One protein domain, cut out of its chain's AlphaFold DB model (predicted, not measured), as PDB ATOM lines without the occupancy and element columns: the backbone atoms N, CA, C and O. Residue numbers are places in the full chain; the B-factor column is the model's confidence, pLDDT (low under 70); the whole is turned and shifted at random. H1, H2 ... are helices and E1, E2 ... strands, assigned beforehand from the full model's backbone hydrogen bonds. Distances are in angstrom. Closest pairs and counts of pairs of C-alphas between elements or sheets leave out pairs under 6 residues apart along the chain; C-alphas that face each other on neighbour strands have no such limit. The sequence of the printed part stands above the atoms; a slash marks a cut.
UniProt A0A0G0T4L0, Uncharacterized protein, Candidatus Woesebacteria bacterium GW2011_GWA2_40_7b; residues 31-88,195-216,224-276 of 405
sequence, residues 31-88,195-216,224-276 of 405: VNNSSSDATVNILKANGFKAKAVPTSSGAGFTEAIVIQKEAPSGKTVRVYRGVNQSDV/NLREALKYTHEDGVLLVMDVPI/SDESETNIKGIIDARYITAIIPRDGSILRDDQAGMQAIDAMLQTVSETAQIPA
ATOM      1  N   VAL A  31     186.788 147.838 217.773       42.12
ATOM      2  CA  VAL A  31     186.739 146.377 217.659       42.12
ATOM      3  C   VAL A  31     185.477 145.906 218.366       42.12
ATOM      4  O   VAL A  31     185.532 145.323 219.434       42.12
ATOM      5  N   ASN A  32     184.315 146.236 217.812       38.06
ATOM      6  CA  ASN A  32     183.070 145.590 218.206       38.06
ATOM      7  C   ASN A  32     182.337 145.184 216.927       38.06
ATOM      8  O   ASN A  32     182.010 146.025 216.090       38.06
ATOM      9  N   ASN A  33     182.152 143.867 216.781       38.91
ATOM     10  CA  ASN A  33     181.637 143.108 215.627       38.91
ATOM     11  C   ASN A  33     182.594 142.809 214.461       38.91
ATOM     12  O   ASN A  33     182.139 142.340 213.417       38.91
ATOM     13  N   SER A  34     183.902 143.019 214.601       43.06
ATOM     14  CA  SER A  34     184.861 142.637 213.559       43.06
ATOM     15  C   SER A  34     185.548 141.317 213.919       43.06
ATOM     16  O   SER A  34     186.057 141.167 215.024       43.06
ATOM     17  N   SER A  35     185.494 140.337 213.006       59.00
ATOM     18  CA  SER A  35     186.096 139.005 213.174       59.00
ATOM     19  C   SER A  35     187.554 139.111 213.617       59.00
ATOM     20  O   SER A  35     188.201 140.131 213.354       59.00
ATOM     21  N   SER A  36     188.129 138.061 214.214       68.56
ATOM     22  CA  SER A  36     189.575 138.040 214.488       68.56
ATOM     23  C   SER A  36     190.436 138.392 213.282       68.56
ATOM     24  O   SER A  36     191.580 138.791 213.470       68.56
ATOM     25  N   ASP A  37     189.910 138.336 212.056       70.56
ATOM     26  CA  ASP A  37     190.584 138.853 210.869       70.56
ATOM     27  C   ASP A  37     190.928 140.342 210.976       70.56
ATOM     28  O   ASP A  37     192.010 140.735 210.548       70.56
ATOM     29  N   ALA A  38     190.069 141.183 211.558       71.00
ATOM     30  CA  ALA A  38     190.365 142.601 211.750       71.00
ATOM     31  C   ALA A  38     191.523 142.796 212.730       71.00
ATOM     32  O   ALA A  38     192.516 143.432 212.381       71.00
ATOM     33  N   THR A  39     191.464 142.178 213.910       74.19
ATOM     34  CA  THR A  39     192.551 142.255 214.896       74.19
ATOM     35  C   THR A  39     193.848 141.644 214.355       74.19
ATOM     36  O   THR A  39     194.918 142.233 214.504       74.19
ATOM     37  N   VAL A  40     193.776 140.523 213.628       81.44
ATOM     38  CA  VAL A  40     194.918 139.916 212.921       81.44
ATOM     39  C   VAL A  40     195.492 140.863 211.869       81.44
ATOM     40  O   VAL A  40     196.712 140.990 211.769       81.44
ATOM     41  N   ASN A  41     194.652 141.526 211.075       80.00
ATOM     42  CA  ASN A  41     195.102 142.465 210.048       80.00
ATOM     43  C   ASN A  41     195.778 143.683 210.669       80.00
ATOM     44  O   ASN A  41     196.819 144.110 210.171       80.00
ATOM     45  N   ILE A  42     195.250 144.200 211.778       76.94
ATOM     46  CA  ILE A  42     195.879 145.327 212.456       76.94
ATOM     47  C   ILE A  42     197.209 144.904 213.099       76.94
ATOM     48  O   ILE A  42     198.203 145.620 212.976       76.94
ATOM     49  N   LEU A  43     197.282 143.718 213.707       79.88
ATOM     50  CA  LEU A  43     198.540 143.151 214.208       79.88
ATOM     51  C   LEU A  43     199.588 143.038 213.094       79.88
ATOM     52  O   LEU A  43     200.720 143.487 213.265       79.88
ATOM     53  N   LYS A  44     199.195 142.516 211.928       83.31
ATOM     54  CA  LYS A  44     200.062 142.427 210.744       83.31
ATOM     55  C   LYS A  44     200.508 143.795 210.240       83.31
ATOM     56  O   LYS A  44     201.683 143.955 209.920       83.31
ATOM     57  N   ALA A  45     199.611 144.779 210.210       82.19
ATOM     58  CA  ALA A  45     199.942 146.152 209.835       82.19
ATOM     59  C   ALA A  45     200.961 146.795 210.795       82.19
ATOM     60  O   ALA A  45     201.760 147.622 210.371       82.19
ATOM     61  N   ASN A  46     200.987 146.361 212.060       75.56
ATOM     62  CA  ASN A  46     201.958 146.784 213.073       75.56
ATOM     63  C   ASN A  46     203.199 145.869 213.151       75.56
ATOM     64  O   ASN A  46     203.946 145.918 214.125       75.56
ATOM     65  N   GLY A  47     203.436 145.027 212.138       82.56
ATOM     66  CA  GLY A  47     204.646 144.205 212.024       82.56
ATOM     67  C   GLY A  47     204.605 142.862 212.761       82.56
ATOM     68  O   GLY A  47     205.594 142.128 212.734       82.56
ATOM     69  N   PHE A  48     203.480 142.490 213.377       83.56
ATOM     70  CA  PHE A  48     203.340 141.203 214.056       83.56
ATOM     71  C   PHE A  48     202.895 140.100 213.095       83.56
ATOM     72  O   PHE A  48     201.960 140.250 212.307       83.56
ATOM     73  N   LYS A  49     203.505 138.921 213.209       87.38
ATOM     74  CA  LYS A  49     202.972 137.713 212.574       87.38
ATOM     75  C   LYS A  49     201.862 137.165 213.462       87.38
ATOM     76  O   LYS A  49     202.142 136.621 214.518       87.38
ATOM     77  N   ALA A  50     200.608 137.311 213.050       87.75
ATOM     78  CA  ALA A  50     199.458 136.823 213.808       87.75
ATOM     79  C   ALA A  50     198.553 135.932 212.953       87.75
ATOM     80  O   ALA A  50     198.433 136.134 211.737       87.75
ATOM     81  N   LYS A  51     197.899 134.959 213.591       89.19
ATOM     82  CA  LYS A  51     196.846 134.149 212.974       89.19
ATOM     83  C   LYS A  51     195.702 133.898 213.950       89.19
ATOM     84  O   LYS A  51     195.946 133.649 215.127       89.19
ATOM     85  N   ALA A  52     194.479 133.926 213.433       88.19
ATOM     86  CA  ALA A  52     193.322 133.409 214.142       88.19
ATOM     87  C   ALA A  52     193.365 131.877 214.086       88.19
ATOM     88  O   ALA A  52     193.631 131.292 213.030       88.19
ATOM     89  N   VAL A  53     193.158 131.234 215.226       86.69
ATOM     90  CA  VAL A  53     193.061 129.783 215.348       86.69
ATOM     91  C   VAL A  53     191.684 129.469 215.918       86.69
ATOM     92  O   VAL A  53     191.396 129.899 217.035       86.69
ATOM     93  N   PRO A  54     190.825 128.761 215.166       79.44
ATOM     94  CA  PRO A  54     189.490 128.423 215.630       79.44
ATOM     95  C   PRO A  54     189.553 127.370 216.735       79.44
ATOM     96  O   PRO A  54     190.445 126.516 216.740       79.44
ATOM     97  N   THR A  55     188.561 127.376 217.617       66.75
ATOM     98  CA  THR A  55     188.368 126.306 218.600       66.75
ATOM     99  C   THR A  55     187.183 125.427 218.286       66.75
ATOM    100  O   THR A  55     186.135 125.853 217.809       66.75
ATOM    101  N   SER A  56     187.339 124.153 218.626       60.47
ATOM    102  CA  SER A  56     186.292 123.145 218.508       60.47
ATOM    103  C   SER A  56     185.265 123.184 219.649       60.47
ATOM    104  O   SER A  56     184.375 122.340 219.674       60.47
ATOM    105  N   SER A  57     185.390 124.099 220.620       56.69
ATOM    106  CA  SER A  57     184.714 123.989 221.922       56.69
ATOM    107  C   SER A  57     183.347 124.675 222.039       56.69
ATOM    108  O   SER A  57     182.659 124.433 223.024       56.69
ATOM    109  N   GLY A  58     182.896 125.462 221.055       53.59
ATOM    110  CA  GLY A  58     181.499 125.925 220.939       53.59
ATOM    111  C   GLY A  58     180.921 126.752 222.105       53.59
ATOM    112  O   GLY A  58     179.735 127.069 222.073       53.59
ATOM    113  N   ALA A  59     181.717 127.110 223.116       56.03
ATOM    114  CA  ALA A  59     181.280 127.807 224.324       56.03
ATOM    115  C   ALA A  59     182.091 129.095 224.526       56.03
ATOM    116  O   ALA A  59     183.212 129.045 225.023       56.03
ATOM    117  N   GLY A  60     181.533 130.239 224.115       56.91
ATOM    118  CA  GLY A  60     181.996 131.599 224.458       56.91
ATOM    119  C   GLY A  60     183.337 132.063 223.881       56.91
ATOM    120  O   GLY A  60     183.612 133.256 223.844       56.91
ATOM    121  N   PHE A  61     184.160 131.132 223.411       65.62
ATOM    122  CA  PHE A  61     185.455 131.383 222.798       65.62
ATOM    123  C   PHE A  61     185.482 130.655 221.463       65.62
ATOM    124  O   PHE A  61     185.542 129.425 221.421       65.62
ATOM    125  N   THR A  62     185.381 131.412 220.378       67.94
ATOM    126  CA  THR A  62     185.313 130.882 219.009       67.94
ATOM    127  C   THR A  62     186.690 130.791 218.355       67.94
ATOM    128  O   THR A  62     186.908 129.957 217.474       67.94
ATOM    129  N   GLU A  63     187.630 131.622 218.801       79.88
ATOM    130  CA  GLU A  63     188.962 131.743 218.222       79.88
ATOM    131  C   GLU A  63     189.960 132.380 219.199       79.88
ATOM    132  O   GLU A  63     189.597 133.182 220.059       79.88
ATOM    133  N   ALA A  64     191.234 132.014 219.058       86.56
ATOM    134  CA  ALA A  64     192.356 132.736 219.648       86.56
ATOM    135  C   ALA A  64     193.187 133.379 218.551       86.56
ATOM    136  O   ALA A  64     193.491 132.768 217.525       86.56
ATOM    137  N   ILE A  65     193.647 134.592 218.813       88.62
ATOM    138  CA  ILE A  65     194.607 135.274 217.961       88.62
ATOM    139  C   ILE A  65     195.990 134.974 218.515       88.62
ATOM    140  O   ILE A  65     196.408 135.556 219.516       88.62
ATOM    141  N   VAL A  66     196.701 134.053 217.871       90.38
ATOM    142  CA  VAL A  66     198.054 133.667 218.275       90.38
ATOM    143  C   VAL A  66     199.068 134.546 217.557       90.38
ATOM    144  O   VAL A  66     199.102 134.598 216.321       90.38
ATOM    145  N   ILE A  67     199.916 135.211 218.338       88.75
ATOM    146  CA  ILE A  67     201.049 135.986 217.839       88.75
ATOM    147  C   ILE A  67     202.227 135.020 217.699       88.75
ATOM    148  O   ILE A  67     202.735 134.487 218.681       88.75
ATOM    149  N   GLN A  68     202.644 134.764 216.463       81.06
ATOM    150  CA  GLN A  68     203.793 133.927 216.140       81.06
ATOM    151  C   GLN A  68     205.083 134.679 216.447       81.06
ATOM    152  O   GLN A  68     205.318 135.770 215.920       81.06
ATOM    153  N   LYS A  69     205.933 134.068 217.267       77.81
ATOM    154  CA  LYS A  69     207.196 134.654 217.714       77.81
ATOM    155  C   LYS A  69     208.325 133.664 217.522       77.81
ATOM    156  O   LYS A  69     208.099 132.459 217.447       77.81
ATOM    157  N   GLU A  70     209.540 134.189 217.444       73.62
ATOM    158  CA  GLU A  70     210.718 133.356 217.644       73.62
ATOM    159  C   GLU A  70     210.694 132.817 219.075       73.62
ATOM    160  O   GLU A  70     210.301 133.526 220.006       73.62
ATOM    161  N   ALA A  71     211.067 131.548 219.238       70.56
ATOM    162  CA  ALA A  71     211.104 130.938 220.555       70.56
ATOM    163  C   ALA A  71     212.069 131.738 221.453       70.56
ATOM    164  O   ALA A  71     213.194 132.021 221.025       70.56
ATOM    165  N   PRO A  72     211.655 132.119 222.675       77.06
ATOM    166  CA  PRO A  72     212.543 132.793 223.610       77.06
ATOM    167  C   PRO A  72     213.775 131.926 223.893       77.06
ATOM    168  O   PRO A  72     213.722 130.698 223.848       77.06
ATOM    169  N   SER A  73     214.899 132.570 224.218       77.75
ATOM    170  CA  SER A  73     216.176 131.892 224.492       77.75
ATOM    171  C   SER A  73     216.158 130.993 225.738       77.75
ATOM    172  O   SER A  73     217.101 130.234 225.957       77.75
ATOM    173  N   GLY A  74     215.098 131.053 226.546       86.19
ATOM    174  CA  GLY A  74     214.919 130.262 227.756       86.19
ATOM    175  C   GLY A  74     213.452 129.954 228.028       86.19
ATOM    176  O   GLY A  74     212.561 130.456 227.342       86.19
ATOM    177  N   LYS A  75     213.215 129.119 229.046       92.62
ATOM    178  CA  LYS A  75     211.861 128.811 229.508       92.62
ATOM    179  C   LYS A  75     211.191 130.060 230.089       92.62
ATOM    180  O   LYS A  75     211.826 130.856 230.784       92.62
ATOM    181  N   THR A  76     209.900 130.200 229.828       94.31
ATOM    182  CA  THR A  76     209.042 131.263 230.358       94.31
ATOM    183  C   THR A  76     208.026 130.702 231.341       94.31
ATOM    184  O   THR A  76     207.735 129.506 231.345       94.31
ATOM    185  N   VAL A  77     207.450 131.571 232.161       94.56
ATOM    186  CA  VAL A  77     206.232 131.256 232.905       94.56
ATOM    187  C   VAL A  77     205.028 131.843 232.185       94.56
ATOM    188  O   VAL A  77     205.116 132.917 231.584       94.56
ATOM    189  N   ARG A  78     203.905 131.127 232.242       93.94
ATOM    190  CA  ARG A  78     202.654 131.587 231.652       93.94
ATOM    191  C   ARG A  78     201.798 132.292 232.686       93.94
ATOM    192  O   ARG A  78     201.480 131.722 233.727       93.94
ATOM    193  N   VAL A  79     201.382 133.502 232.349       94.56
ATOM    194  CA  VAL A  79     200.467 134.319 233.142       94.56
ATOM    195  C   VAL A  79     199.356 134.871 232.260       94.56
ATOM    196  O   VAL A  79     199.455 134.933 231.032       94.56
ATOM    197  N   TYR A  80     198.273 135.266 232.908       92.50
ATOM    198  CA  TYR A  80     197.035 135.693 232.287       92.50
ATOM    199  C   TYR A  80     196.657 137.077 232.786       92.50
ATOM    200  O   TYR A  80     196.853 137.403 233.956       92.50
ATOM    201  N   ARG A  81     196.073 137.892 231.913       90.31
ATOM    202  CA  ARG A  81     195.544 139.203 232.294       90.31
ATOM    203  C   ARG A  81     194.229 139.451 231.579       90.31
ATOM    204  O   ARG A  81     194.173 139.386 230.354       90.31
ATOM    205  N   GLY A  82     193.183 139.737 232.346       87.44
ATOM    206  CA  GLY A  82     191.937 140.248 231.796       87.44
ATOM    207  C   GLY A  82     192.061 141.738 231.514       87.44
ATOM    208  O   GLY A  82     192.561 142.485 232.357       87.44
ATOM    209  N   VAL A  83     191.641 142.168 230.328       84.25
ATOM    210  CA  VAL A  83     191.618 143.583 229.954       84.25
ATOM    211  C   VAL A  83     190.297 143.922 229.277       84.25
ATOM    212  O   VAL A  83     189.704 143.096 228.590       84.25
ATOM    213  N   ASN A  84     189.819 145.145 229.483       77.31
ATOM    214  CA  ASN A  84     188.532 145.593 228.942       77.31
ATOM    215  C   ASN A  84     188.646 146.157 227.525       77.31
ATOM    216  O   ASN A  84     187.635 146.379 226.870       77.31
ATOM    217  N   GLN A  85     189.867 146.425 227.061       73.31
ATOM    218  CA  GLN A  85     190.119 146.902 225.711       73.31
ATOM    219  C   GLN A  85     190.049 145.739 224.718       73.31
ATOM    220  O   GLN A  85     190.773 144.757 224.868       73.31
ATOM    221  N   SER A  86     189.228 145.886 223.679       64.00
ATOM    222  CA  SER A  86     189.159 144.953 222.550       64.00
ATOM    223  C   SER A  86     189.957 145.416 221.324       64.00
ATOM    224  O   SER A  86     190.128 144.651 220.378       64.00
ATOM    225  N   ASP A  87     190.478 146.648 221.332       67.44
ATOM    226  CA  ASP A  87     191.255 147.229 220.233       67.44
ATOM    227  C   ASP A  87     192.778 147.037 220.372       67.44
ATOM    228  O   ASP A  87     193.274 146.401 221.301       67.44
ATOM    229  N   VAL A  88     193.557 147.592 219.436       67.25
ATOM    230  CA  VAL A  88     195.030 147.492 219.428       67.25
ATOM    231  C   VAL A  88     195.727 147.991 220.686       67.25
ATOM    232  O   VAL A  88     196.874 147.606 220.930       67.25
ATOM    233  N   ASN A 195     196.482 132.151 237.735       87.44
ATOM    234  CA  ASN A 195     195.155 131.562 237.643       87.44
ATOM    235  C   ASN A 195     194.312 132.288 236.591       87.44
ATOM    236  O   ASN A 195     193.864 133.422 236.780       87.44
ATOM    237  N   LEU A 196     194.033 131.573 235.511       83.56
ATOM    238  CA  LEU A 196     193.131 131.978 234.445       83.56
ATOM    239  C   LEU A 196     191.763 132.471 234.949       83.56
ATOM    240  O   LEU A 196     191.275 133.495 234.474       83.56
ATOM    241  N   ARG A 197     191.128 131.757 235.888       79.00
ATOM    242  CA  ARG A 197     189.793 132.125 236.392       79.00
ATOM    243  C   ARG A 197     189.822 133.473 237.088       79.00
ATOM    244  O   ARG A 197     188.895 134.257 236.934       79.00
ATOM    245  N   GLU A 198     190.895 133.731 237.829       82.12
ATOM    246  CA  GLU A 198     191.097 135.017 238.484       82.12
ATOM    247  C   GLU A 198     191.248 136.122 237.438       82.12
ATOM    248  O   GLU A 198     190.515 137.103 237.484       82.12
ATOM    249  N   ALA A 199     192.090 135.915 236.418       85.19
ATOM    250  CA  ALA A 199     192.265 136.877 235.328       85.19
ATOM    251  C   ALA A 199     190.953 137.176 234.581       85.19
ATOM    252  O   ALA A 199     190.697 138.326 234.223       85.19
ATOM    253  N   LEU A 200     190.100 136.169 234.371       78.50
ATOM    254  CA  LEU A 200     188.818 136.330 233.681       78.50
ATOM    255  C   LEU A 200     187.824 137.214 234.438       78.50
ATOM    256  O   LEU A 200     187.029 137.892 233.786       78.50
ATOM    257  N   LYS A 201     187.887 137.288 235.774       77.31
ATOM    258  CA  LYS A 201     187.033 138.202 236.557       77.31
ATOM    259  C   LYS A 201     187.255 139.672 236.193       77.31
ATOM    260  O   LYS A 201     186.341 140.475 236.344       77.31
ATOM    261  N   TYR A 202     188.445 140.004 235.691       75.88
ATOM    262  CA  TYR A 202     188.819 141.356 235.275       75.88
ATOM    263  C   TYR A 202     188.501 141.653 233.806       75.88
ATOM    264  O   TYR A 202     188.734 142.767 233.344       75.88
ATOM    265  N   THR A 203     187.965 140.680 233.066       73.56
ATOM    266  CA  THR A 203     187.369 140.939 231.750       73.56
ATOM    267  C   THR A 203     185.902 141.323 231.943       73.56
ATOM    268  O   THR A 203     185.143 140.580 232.566       73.56
ATOM    269  N   HIS A 204     185.468 142.474 231.434       71.06
ATOM    270  CA  HIS A 204     184.038 142.750 231.246       71.06
ATOM    271  C   HIS A 204     183.487 141.970 230.037       71.06
ATOM    272  O   HIS A 204     184.222 141.217 229.398       71.06
ATOM    273  N   GLU A 205     182.186 142.096 229.760       66.19
ATOM    274  CA  GLU A 205     181.472 141.297 228.747       66.19
ATOM    275  C   GLU A 205     182.124 141.357 227.352       66.19
ATOM    276  O   GLU A 205     182.213 140.320 226.707       66.19
ATOM    277  N   ASP A 206     182.709 142.498 226.967       69.44
ATOM    278  CA  ASP A 206     183.388 142.698 225.671       69.44
ATOM    279  C   ASP A 206     184.927 142.784 225.785       69.44
ATOM    280  O   ASP A 206     185.612 143.313 224.908       69.44
ATOM    281  N   GLY A 207     185.490 142.330 226.909       78.19
ATOM    282  CA  GLY A 207     186.933 142.358 227.148       78.19
ATOM    283  C   GLY A 207     187.696 141.260 226.403       78.19
ATOM    284  O   GLY A 207     187.135 140.412 225.709       78.19
ATOM    285  N   VAL A 208     189.010 141.223 226.596       83.19
ATOM    286  CA  VAL A 208     189.852 140.135 226.095       83.19
ATOM    287  C   VAL A 208     190.730 139.577 227.203       83.19
ATOM    288  O   VAL A 208     191.133 140.269 228.141       83.19
ATOM    289  N   LEU A 209     191.046 138.297 227.081       87.12
ATOM    290  CA  LEU A 209     192.035 137.635 227.905       87.12
ATOM    291  C   LEU A 209     193.374 137.630 227.166       87.12
ATOM    292  O   LEU A 209     193.499 137.092 226.063       87.12
ATOM    293  N   LEU A 210     194.391 138.197 227.802       91.00
ATOM    294  CA  LEU A 210     195.772 138.094 227.360       91.00
ATOM    295  C   LEU A 210     196.403 136.830 227.937       91.00
ATOM    296  O   LEU A 210     196.433 136.649 229.156       91.00
ATOM    297  N   VAL A 211     196.947 135.988 227.059       93.12
ATOM    298  CA  VAL A 211     197.848 134.888 227.422       93.12
ATOM    299  C   VAL A 211     199.267 135.368 227.186       93.12
ATOM    300  O   VAL A 211     199.620 135.731 226.061       93.12
ATOM    301  N   MET A 212     200.078 135.383 228.237       94.06
ATOM    302  CA  MET A 212     201.414 135.964 228.202       94.06
ATOM    303  C   MET A 212     202.437 134.944 228.677       94.06
ATOM    304  O   MET A 212     202.260 134.314 229.717       94.06
ATOM    305  N   ASP A 213     203.511 134.799 227.912       93.31
ATOM    306  CA  ASP A 213     204.656 133.973 228.268       93.31
ATOM    307  C   ASP A 213     205.834 134.912 228.554       93.31
ATOM    308  O   ASP A 213     206.366 135.569 227.654       93.31
ATOM    309  N   VAL A 214     206.204 135.017 229.830       93.38
ATOM    310  CA  VAL A 214     207.180 135.994 230.330       93.38
ATOM    311  C   VAL A 214     208.382 135.303 230.974       93.38
ATOM    312  O   VAL A 214     208.229 134.260 231.615       93.38
ATOM    313  N   PRO A 215     209.601 135.853 230.841       93.31
ATOM    314  CA  PRO A 215     210.732 135.400 231.637       93.31
ATOM    315  C   PRO A 215     210.425 135.547 233.129       93.31
ATOM    316  O   PRO A 215     209.888 136.572 233.545       93.31
ATOM    317  N   ILE A 216     210.830 134.570 233.946       93.69
ATOM    318  CA  ILE A 216     210.615 134.627 235.403       93.69
ATOM    319  C   ILE A 216     211.210 135.902 236.021       93.69
ATOM    320  O   ILE A 216     210.618 136.490 236.911       93.69
ATOM    321  N   SER A 224     204.674 132.462 246.318       78.44
ATOM    322  CA  SER A 224     204.633 131.464 245.239       78.44
ATOM    323  C   SER A 224     203.304 130.711 245.173       78.44
ATOM    324  O   SER A 224     202.996 130.119 244.142       78.44
ATOM    325  N   ASP A 225     202.508 130.733 246.243       78.19
ATOM    326  CA  ASP A 225     201.190 130.089 246.286       78.19
ATOM    327  C   ASP A 225     200.049 131.043 245.883       78.19
ATOM    328  O   ASP A 225     198.913 130.610 245.692       78.19
ATOM    329  N   GLU A 226     200.334 132.340 245.735       78.44
ATOM    330  CA  GLU A 226     199.347 133.318 245.280       78.44
ATOM    331  C   GLU A 226     199.129 133.216 243.772       78.44
ATOM    332  O   GLU A 226     200.062 133.011 242.983       78.44
ATOM    333  N   SER A 227     197.859 133.336 243.379       81.81
ATOM    334  CA  SER A 227     197.469 133.364 241.978       81.81
ATOM    335  C   SER A 227     197.719 134.719 241.339       81.81
ATOM    336  O   SER A 227     198.077 134.750 240.169       81.81
ATOM    337  N   GLU A 228     197.510 135.810 242.077       87.38
ATOM    338  CA  GLU A 228     197.806 137.158 241.600       87.38
ATOM    339  C   GLU A 228     199.314 137.405 241.628       87.38
ATOM    340  O   GLU A 228     200.022 136.954 242.527       87.38
ATOM    341  N   THR A 229     199.804 138.092 240.605       91.69
ATOM    342  CA  THR A 229     201.215 138.408 240.429       91.69
ATOM    343  C   THR A 229     201.365 139.748 239.724       91.69
ATOM    344  O   THR A 229     200.410 140.292 239.168       91.69
ATOM    345  N   ASN A 230     202.578 140.281 239.714       92.94
ATOM    346  CA  ASN A 230     202.902 141.533 239.058       92.94
ATOM    347  C   ASN A 230     203.944 141.303 237.963       92.94
ATOM    348  O   ASN A 230     204.842 140.475 238.096       92.94
ATOM    349  N   ILE A 231     203.839 142.062 236.878       94.06
ATOM    350  CA  ILE A 231     204.849 142.135 235.823       94.06
ATOM    351  C   ILE A 231     205.569 143.474 235.953       94.06
ATOM    352  O   ILE A 231     204.927 144.517 236.105       94.06
ATOM    353  N   LYS A 232     206.901 143.438 235.898       95.12
ATOM    354  CA  LYS A 232     207.760 144.624 235.941       95.12
ATOM    355  C   LYS A 232     207.515 145.547 234.752       95.12
ATOM    356  O   LYS A 232     207.612 145.117 233.604       95.12
ATOM    357  N   GLY A 233     207.263 146.825 235.034       93.69
ATOM    358  CA  GLY A 233     207.194 147.868 234.024       93.69
ATOM    359  C   GLY A 233     206.078 147.635 233.009       93.69
ATOM    360  O   GLY A 233     204.972 147.204 233.332       93.69
ATOM    361  N   ILE A 234     206.366 147.971 231.758       91.38
ATOM    362  CA  ILE A 234     205.403 147.919 230.658       91.38
ATOM    363  C   ILE A 234     205.410 146.526 230.042       91.38
ATOM    364  O   ILE A 234     206.467 145.948 229.782       91.38
ATOM    365  N   ILE A 235     204.227 146.007 229.719       87.56
ATOM    366  CA  ILE A 235     204.134 144.763 228.954       87.56
ATOM    367  C   ILE A 235     204.348 145.087 227.481       87.56
ATOM    368  O   ILE A 235     203.481 145.647 226.808       87.56
ATOM    369  N   ASP A 236     205.518 144.704 226.987       78.69
ATOM    370  CA  ASP A 236     205.832 144.691 225.565       78.69
ATOM    371  C   ASP A 236     205.015 143.589 224.860       78.69
ATOM    372  O   ASP A 236     204.864 142.469 225.361       78.69
ATOM    373  N   ALA A 237     204.513 143.884 223.660       80.31
ATOM    374  CA  ALA A 237     203.826 142.929 222.797       80.31
ATOM    375  C   ALA A 237     204.641 141.642 222.550       80.31
ATOM    376  O   ALA A 237     204.065 140.575 222.301       80.31
ATOM    377  N   ARG A 238     205.973 141.678 222.693       82.00
ATOM    378  CA  ARG A 238     206.848 140.494 222.674       82.00
ATOM    379  C   ARG A 238     206.504 139.453 223.745       82.00
ATOM    380  O   ARG A 238     206.780 138.278 223.524       82.00
ATOM    381  N   TYR A 239     205.816 139.821 224.822       88.44
ATOM    382  CA  TYR A 239     205.374 138.896 225.874       88.44
ATOM    383  C   TYR A 239     203.947 138.350 225.680       88.44
ATOM    384  O   TYR A 239     203.608 137.313 226.240       88.44
ATOM    385  N   ILE A 240     203.114 138.977 224.841       90.56
ATOM    386  CA  ILE A 240     201.714 138.561 224.609       90.56
ATOM    387  C   ILE A 240     201.633 137.412 223.596       90.56
ATOM    388  O   ILE A 240     201.762 137.640 222.396       90.56
ATOM    389  N   THR A 241     201.490 136.169 224.033       92.44
ATOM    390  CA  THR A 241     201.463 134.993 223.145       92.44
ATOM    391  C   THR A 241     200.152 134.882 222.380       92.44
ATOM    392  O   THR A 241     200.152 134.579 221.183       92.44
ATOM    393  N   ALA A 242     199.033 135.146 223.050       91.69
ATOM    394  CA  ALA A 242     197.729 135.134 222.413       91.69
ATOM    395  C   ALA A 242     196.779 136.162 223.023       91.69
ATOM    396  O   ALA A 242     196.883 136.518 224.198       91.69
ATOM    397  N   ILE A 243     195.833 136.595 222.197       89.31
ATOM    398  CA  ILE A 243     194.677 137.392 222.594       89.31
ATOM    399  C   ILE A 243     193.459 136.502 222.384       89.31
ATOM    400  O   ILE A 243     193.254 135.979 221.286       89.31
ATOM    401  N   ILE A 244     192.676 136.312 223.437       85.75
ATOM    402  CA  ILE A 244     191.455 135.516 223.415       85.75
ATOM    403  C   ILE A 244     190.291 136.485 223.638       85.75
ATOM    404  O   ILE A 244     190.072 136.911 224.777       85.75
ATOM    405  N   PRO A 245     189.579 136.890 222.571       80.31
ATOM    406  CA  PRO A 245     188.389 137.714 222.704       80.31
ATOM    407  C   PRO A 245     187.326 136.991 223.523       80.31
ATOM    408  O   PRO A 245     187.116 135.788 223.345       80.31
ATOM    409  N   ARG A 246     186.663 137.715 224.423       74.62
ATOM    410  CA  ARG A 246     185.515 137.184 225.147       74.62
ATOM    411  C   ARG A 246     184.244 137.481 224.362       74.62
ATOM    412  O   ARG A 246     184.024 138.611 223.943       74.62
ATOM    413  N   ASP A 247     183.396 136.472 224.205       68.88
ATOM    414  CA  ASP A 247     182.002 136.681 223.824       68.88
ATOM    415  C   ASP A 247     181.176 136.911 225.101       68.88
ATOM    416  O   ASP A 247     181.073 136.030 225.968       68.88
ATOM    417  N   GLY A 248     180.595 138.107 225.234       57.19
ATOM    418  CA  GLY A 248     179.810 138.536 226.395       57.19
ATOM    419  C   GLY A 248     178.621 137.636 226.733       57.19
ATOM    420  O   GLY A 248     178.116 137.674 227.855       57.19
ATOM    421  N   SER A 249     178.208 136.761 225.816       54.22
ATOM    422  CA  SER A 249     177.107 135.825 226.035       54.22
ATOM    423  C   SER A 249     177.435 134.648 226.971       54.22
ATOM    424  O   SER A 249     176.506 133.979 227.437       54.22
ATOM    425  N   ILE A 250     178.713 134.342 227.254       54.22
ATOM    426  CA  ILE A 250     179.086 133.072 227.906       54.22
ATOM    427  C   ILE A 250     180.298 133.232 228.843       54.22
ATOM    428  O   ILE A 250     181.446 133.005 228.478       54.22
ATOM    429  N   LEU A 251     180.016 133.508 230.116       54.44
ATOM    430  CA  LEU A 251     180.766 132.934 231.237       54.44
ATOM    431  C   LEU A 251     179.750 132.443 232.264       54.44
ATOM    432  O   LEU A 251     179.352 133.160 233.178       54.44
ATOM    433  N   ARG A 252     179.312 131.198 232.114       53.75
ATOM    434  CA  ARG A 252     178.917 130.448 233.301       53.75
ATOM    435  C   ARG A 252     180.224 129.903 233.863       53.75
ATOM    436  O   ARG A 252     180.990 129.308 233.112       53.75
ATOM    437  N   ASP A 253     180.492 130.113 235.151       58.59
ATOM    438  CA  ASP A 253     181.535 129.394 235.910       58.59
ATOM    439  C   ASP A 253     181.123 127.912 236.059       58.59
ATOM    440  O   ASP A 253     181.049 127.342 237.146       58.59
ATOM    441  N   ASP A 254     180.721 127.312 234.939       66.38
ATOM    442  CA  ASP A 254     180.310 125.938 234.799       66.38
ATOM    443  C   ASP A 254     181.432 125.138 234.132       66.38
ATOM    444  O   ASP A 254     182.383 125.650 233.535       66.38
ATOM    445  N   GLN A 255     181.344 123.827 234.300       71.12
ATOM    446  CA  GLN A 255     182.378 122.901 233.868       71.12
ATOM    447  C   GLN A 255     182.621 122.945 232.347       71.12
ATOM    448  O   GLN A 255     183.737 122.671 231.909       71.12
ATOM    449  N   ALA A 256     181.609 123.310 231.553       71.38
ATOM    450  CA  ALA A 256     181.705 123.378 230.098       71.38
ATOM    451  C   ALA A 256     182.510 124.604 229.639       71.38
ATOM    452  O   ALA A 256     183.379 124.466 228.777       71.38
ATOM    453  N   GLY A 257     182.288 125.771 230.255       72.12
ATOM    454  CA  GLY A 257     183.094 126.969 230.000       72.12
ATOM    455  C   GLY A 257     184.576 126.752 230.320       72.12
ATOM    456  O   GLY A 257     185.447 127.113 229.531       72.12
ATOM    457  N   MET A 258     184.873 126.068 231.430       73.38
ATOM    458  CA  MET A 258     186.255 125.756 231.813       73.38
ATOM    459  C   MET A 258     186.942 124.792 230.841       73.38
ATOM    460  O   MET A 258     188.060 125.059 230.411       73.38
ATOM    461  N   GLN A 259     186.257 123.722 230.426       77.75
ATOM    462  CA  GLN A 259     186.784 122.796 229.415       77.75
ATOM    463  C   GLN A 259     187.051 123.491 228.076       77.75
ATOM    464  O   GLN A 259     188.020 123.165 227.389       77.75
ATOM    465  N   ALA A 260     186.209 124.457 227.702       76.06
ATOM    466  CA  ALA A 260     186.390 125.221 226.478       76.06
ATOM    467  C   ALA A 260     187.643 126.103 226.522       76.06
ATOM    468  O   ALA A 260     188.361 126.169 225.521       76.06
ATOM    469  N   ILE A 261     187.924 126.733 227.666       76.19
ATOM    470  CA  ILE A 261     189.132 127.543 227.829       76.19
ATOM    471  C   ILE A 261     190.381 126.662 227.911       76.19
ATOM    472  O   ILE A 261     191.381 126.985 227.275       76.19
ATOM    473  N   ASP A 262     190.334 125.528 228.608       80.19
ATOM    474  CA  ASP A 262     191.474 124.604 228.670       80.19
ATOM    475  C   ASP A 262     191.850 124.094 227.266       80.19
ATOM    476  O   ASP A 262     193.022 124.123 226.881       80.19
ATOM    477  N   ALA A 263     190.856 123.722 226.449       80.62
ATOM    478  CA  ALA A 263     191.071 123.333 225.053       80.62
ATOM    479  C   ALA A 263     191.641 124.482 224.197       80.62
ATOM    480  O   ALA A 263     192.509 124.262 223.344       80.62
ATOM    481  N   MET A 264     191.190 125.718 224.438       82.94
ATOM    482  CA  MET A 264     191.733 126.917 223.792       82.94
ATOM    483  C   MET A 264     193.206 127.127 224.165       82.94
ATOM    484  O   MET A 264     194.050 127.300 223.287       82.94
ATOM    485  N   LEU A 265     193.548 127.061 225.452       85.88
ATOM    486  CA  LEU A 265     194.921 127.230 225.930       85.88
ATOM    487  C   LEU A 265     195.848 126.121 225.429       85.88
ATOM    488  O   LEU A 265     197.004 126.393 225.089       85.88
ATOM    489  N   GLN A 266     195.351 124.889 225.324       86.81
ATOM    490  CA  GLN A 266     196.087 123.800 224.692       86.81
ATOM    491  C   GLN A 266     196.375 124.122 223.218       86.81
ATOM    492  O   GLN A 266     197.527 124.060 222.791       86.81
ATOM    493  N   THR A 267     195.365 124.578 222.474       87.56
ATOM    494  CA  THR A 267     195.506 124.980 221.063       87.56
ATOM    495  C   THR A 267     196.519 126.120 220.890       87.56
ATOM    496  O   THR A 267     197.364 126.080 219.987       87.56
ATOM    497  N   VAL A 268     196.482 127.125 221.774       88.94
ATOM    498  CA  VAL A 268     197.467 128.219 221.818       88.94
ATOM    499  C   VAL A 268     198.872 127.665 222.057       88.94
ATOM    500  O   VAL A 268     199.805 128.050 221.354       88.94
ATOM    501  N   SER A 269     199.028 126.732 222.998       87.62
ATOM    502  CA  SER A 269     200.322 126.126 223.346       87.62
ATOM    503  C   SER A 269     200.926 125.336 222.188       87.62
ATOM    504  O   SER A 269     202.085 125.553 221.833       87.62
ATOM    505  N   GLU A 270     200.132 124.468 221.562       87.25
ATOM    506  CA  GLU A 270     200.540 123.654 220.410       87.25
ATOM    507  C   GLU A 270     200.909 124.522 219.203       87.25
ATOM    508  O   GLU A 270     201.829 124.206 218.445       87.25
ATOM    509  N   THR A 271     200.205 125.645 219.044       87.50
ATOM    510  CA  THR A 271     200.423 126.581 217.946       87.50
ATOM    511  C   THR A 271     201.658 127.453 218.140       87.50
ATOM    512  O   THR A 271     202.409 127.656 217.185       87.50
ATOM    513  N   ALA A 272     201.819 128.044 219.325       87.31
ATOM    514  CA  ALA A 272     202.867 129.022 219.590       87.31
ATOM    515  C   ALA A 272     204.223 128.359 219.866       87.31
ATOM    516  O   ALA A 272     205.252 128.972 219.599       87.31
ATOM    517  N   GLN A 273     204.219 127.118 220.371       86.88
ATOM    518  CA  GLN A 273     205.422 126.329 220.670       86.88
ATOM    519  C   GLN A 273     206.434 127.073 221.560       86.88
ATOM    520  O   GLN A 273     207.646 126.945 221.391       86.88
ATOM    521  N   ILE A 274     205.933 127.858 222.516       88.06
ATOM    522  CA  ILE A 274     206.772 128.573 223.479       88.06
ATOM    523  C   ILE A 274     207.239 127.591 224.563       88.06
ATOM    524  O   ILE A 274     206.395 126.928 225.171       88.06
ATOM    525  N   PRO A 275     208.554 127.487 224.837       89.88
ATOM    526  CA  PRO A 275     209.056 126.695 225.951       89.88
ATOM    527  C   PRO A 275     208.585 127.297 227.281       89.88
ATOM    528  O   PRO A 275     209.141 128.284 227.751       89.88
ATOM    529  N   ALA A 276     207.569 126.700 227.896       90.00
ATOM    530  CA  ALA A 276     207.065 127.108 229.202       90.00
ATOM    531  C   ALA A 276     207.491 126.114 230.291       90.00
ATOM    532  O   ALA A 276     207.676 124.923 230.021       90.00
TER     533      ALA A 276
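Overview. This is residues 31 to 88, 195 to 216 and 224 to 276 of the 405 residues of an uncharacterized protein of Candidatus Woesebacteria bacterium GW2011_GWA2_40_7b (UniProt A0A0G0T4L0). A strongly twisted sheet of five strands makes the core, with the long helix H3 and the short helix H2 over one face and H1 over the other, at the sheet's E1 and E2 end. The strand E5 lies beyond the E3 edge and pairs with no named strand. The printed part has 133 residues with three named helices and six named strands, in the order H1 E1 E2 E3 H2 E4 E5 E6 H3. The sheet runs E1 E2 E6 E4 E3, all antiparallel, and the class is mixed, helices and strands, in three layers. The whole is compact, with a radius of gyration of the C-alphas of 14.1 A and a rounded outline of 40 by 38 by 26 A.

Arrangement. The first element is H1, residues 36 to 45. E1, residues 49 to 54, and E2, residues 63 to 68, form a hairpin, with N 53 and O 64 at 2.8 A, within hydrogen-bond range. H1 is on the sheet at a height of 8.2 A, over E1 and E2, and runs along the strands, at 8 degrees to E2 on the local plane; the closest C-alphas of H1 and E1 are those of Val 40 and Ala 50, 5.6 A apart. E3, residues 77 to 83, is the other edge strand. H2, residues 196 to 201, is over E3 at a height of 7.0 A, on the opposite face to H1; the closest C-alphas are those of Gly 82 and Ala 199, 4.9 A apart. E4, residues 208 to 214, is the antiparallel neighbour of E3, with N 210 and O 81 at 2.8 A. E5, residues 228 to 232, is near E3. E6, residues 240 to 245, is antiparallel to both its neighbours, with N 65 and O 243 at 2.9 A and N 211 and O 242 at 2.9 A. H3, residues 255 to 272, is on the same face as H2 at a height of 8.7 A, over E2 and only just over E6, where 3 of its C-alphas fall; the closest C-alphas of H3 and E2 are those of Gln 68 and Ala 272, 6.1 A apart. In H1, H2 and H3 every O i to N i+4 pair is within hydrogen-bond range.

Along the chain. H1 begins at C-alpha 36 (189.575, 138.040, 214.488) and is 14.0 A long. E3 is 19.3 A long and E4 18.3 A, the latter ending at C-alpha 214 (207.180, 135.994, 230.330). H3 is 25.7 A long and ends at C-alpha 272 (202.867, 129.022, 219.590).

Size, cuts and confidence. The two C-alphas farthest apart are those of Ala 45 and Asp 225, 39.9 A. Residues 89 to 194 and 217 to 223 are not printed; the gaps are 24.2 A and 11.9 A between C-alphas. Of the links that are printed whole, H1 to E1 is tight and the others are short. The mean pLDDT of the printed part is 78.8; residues 31 to 36, 55 to 62, 86 to 88, 205 to 206 and 247 to 254 are under 70.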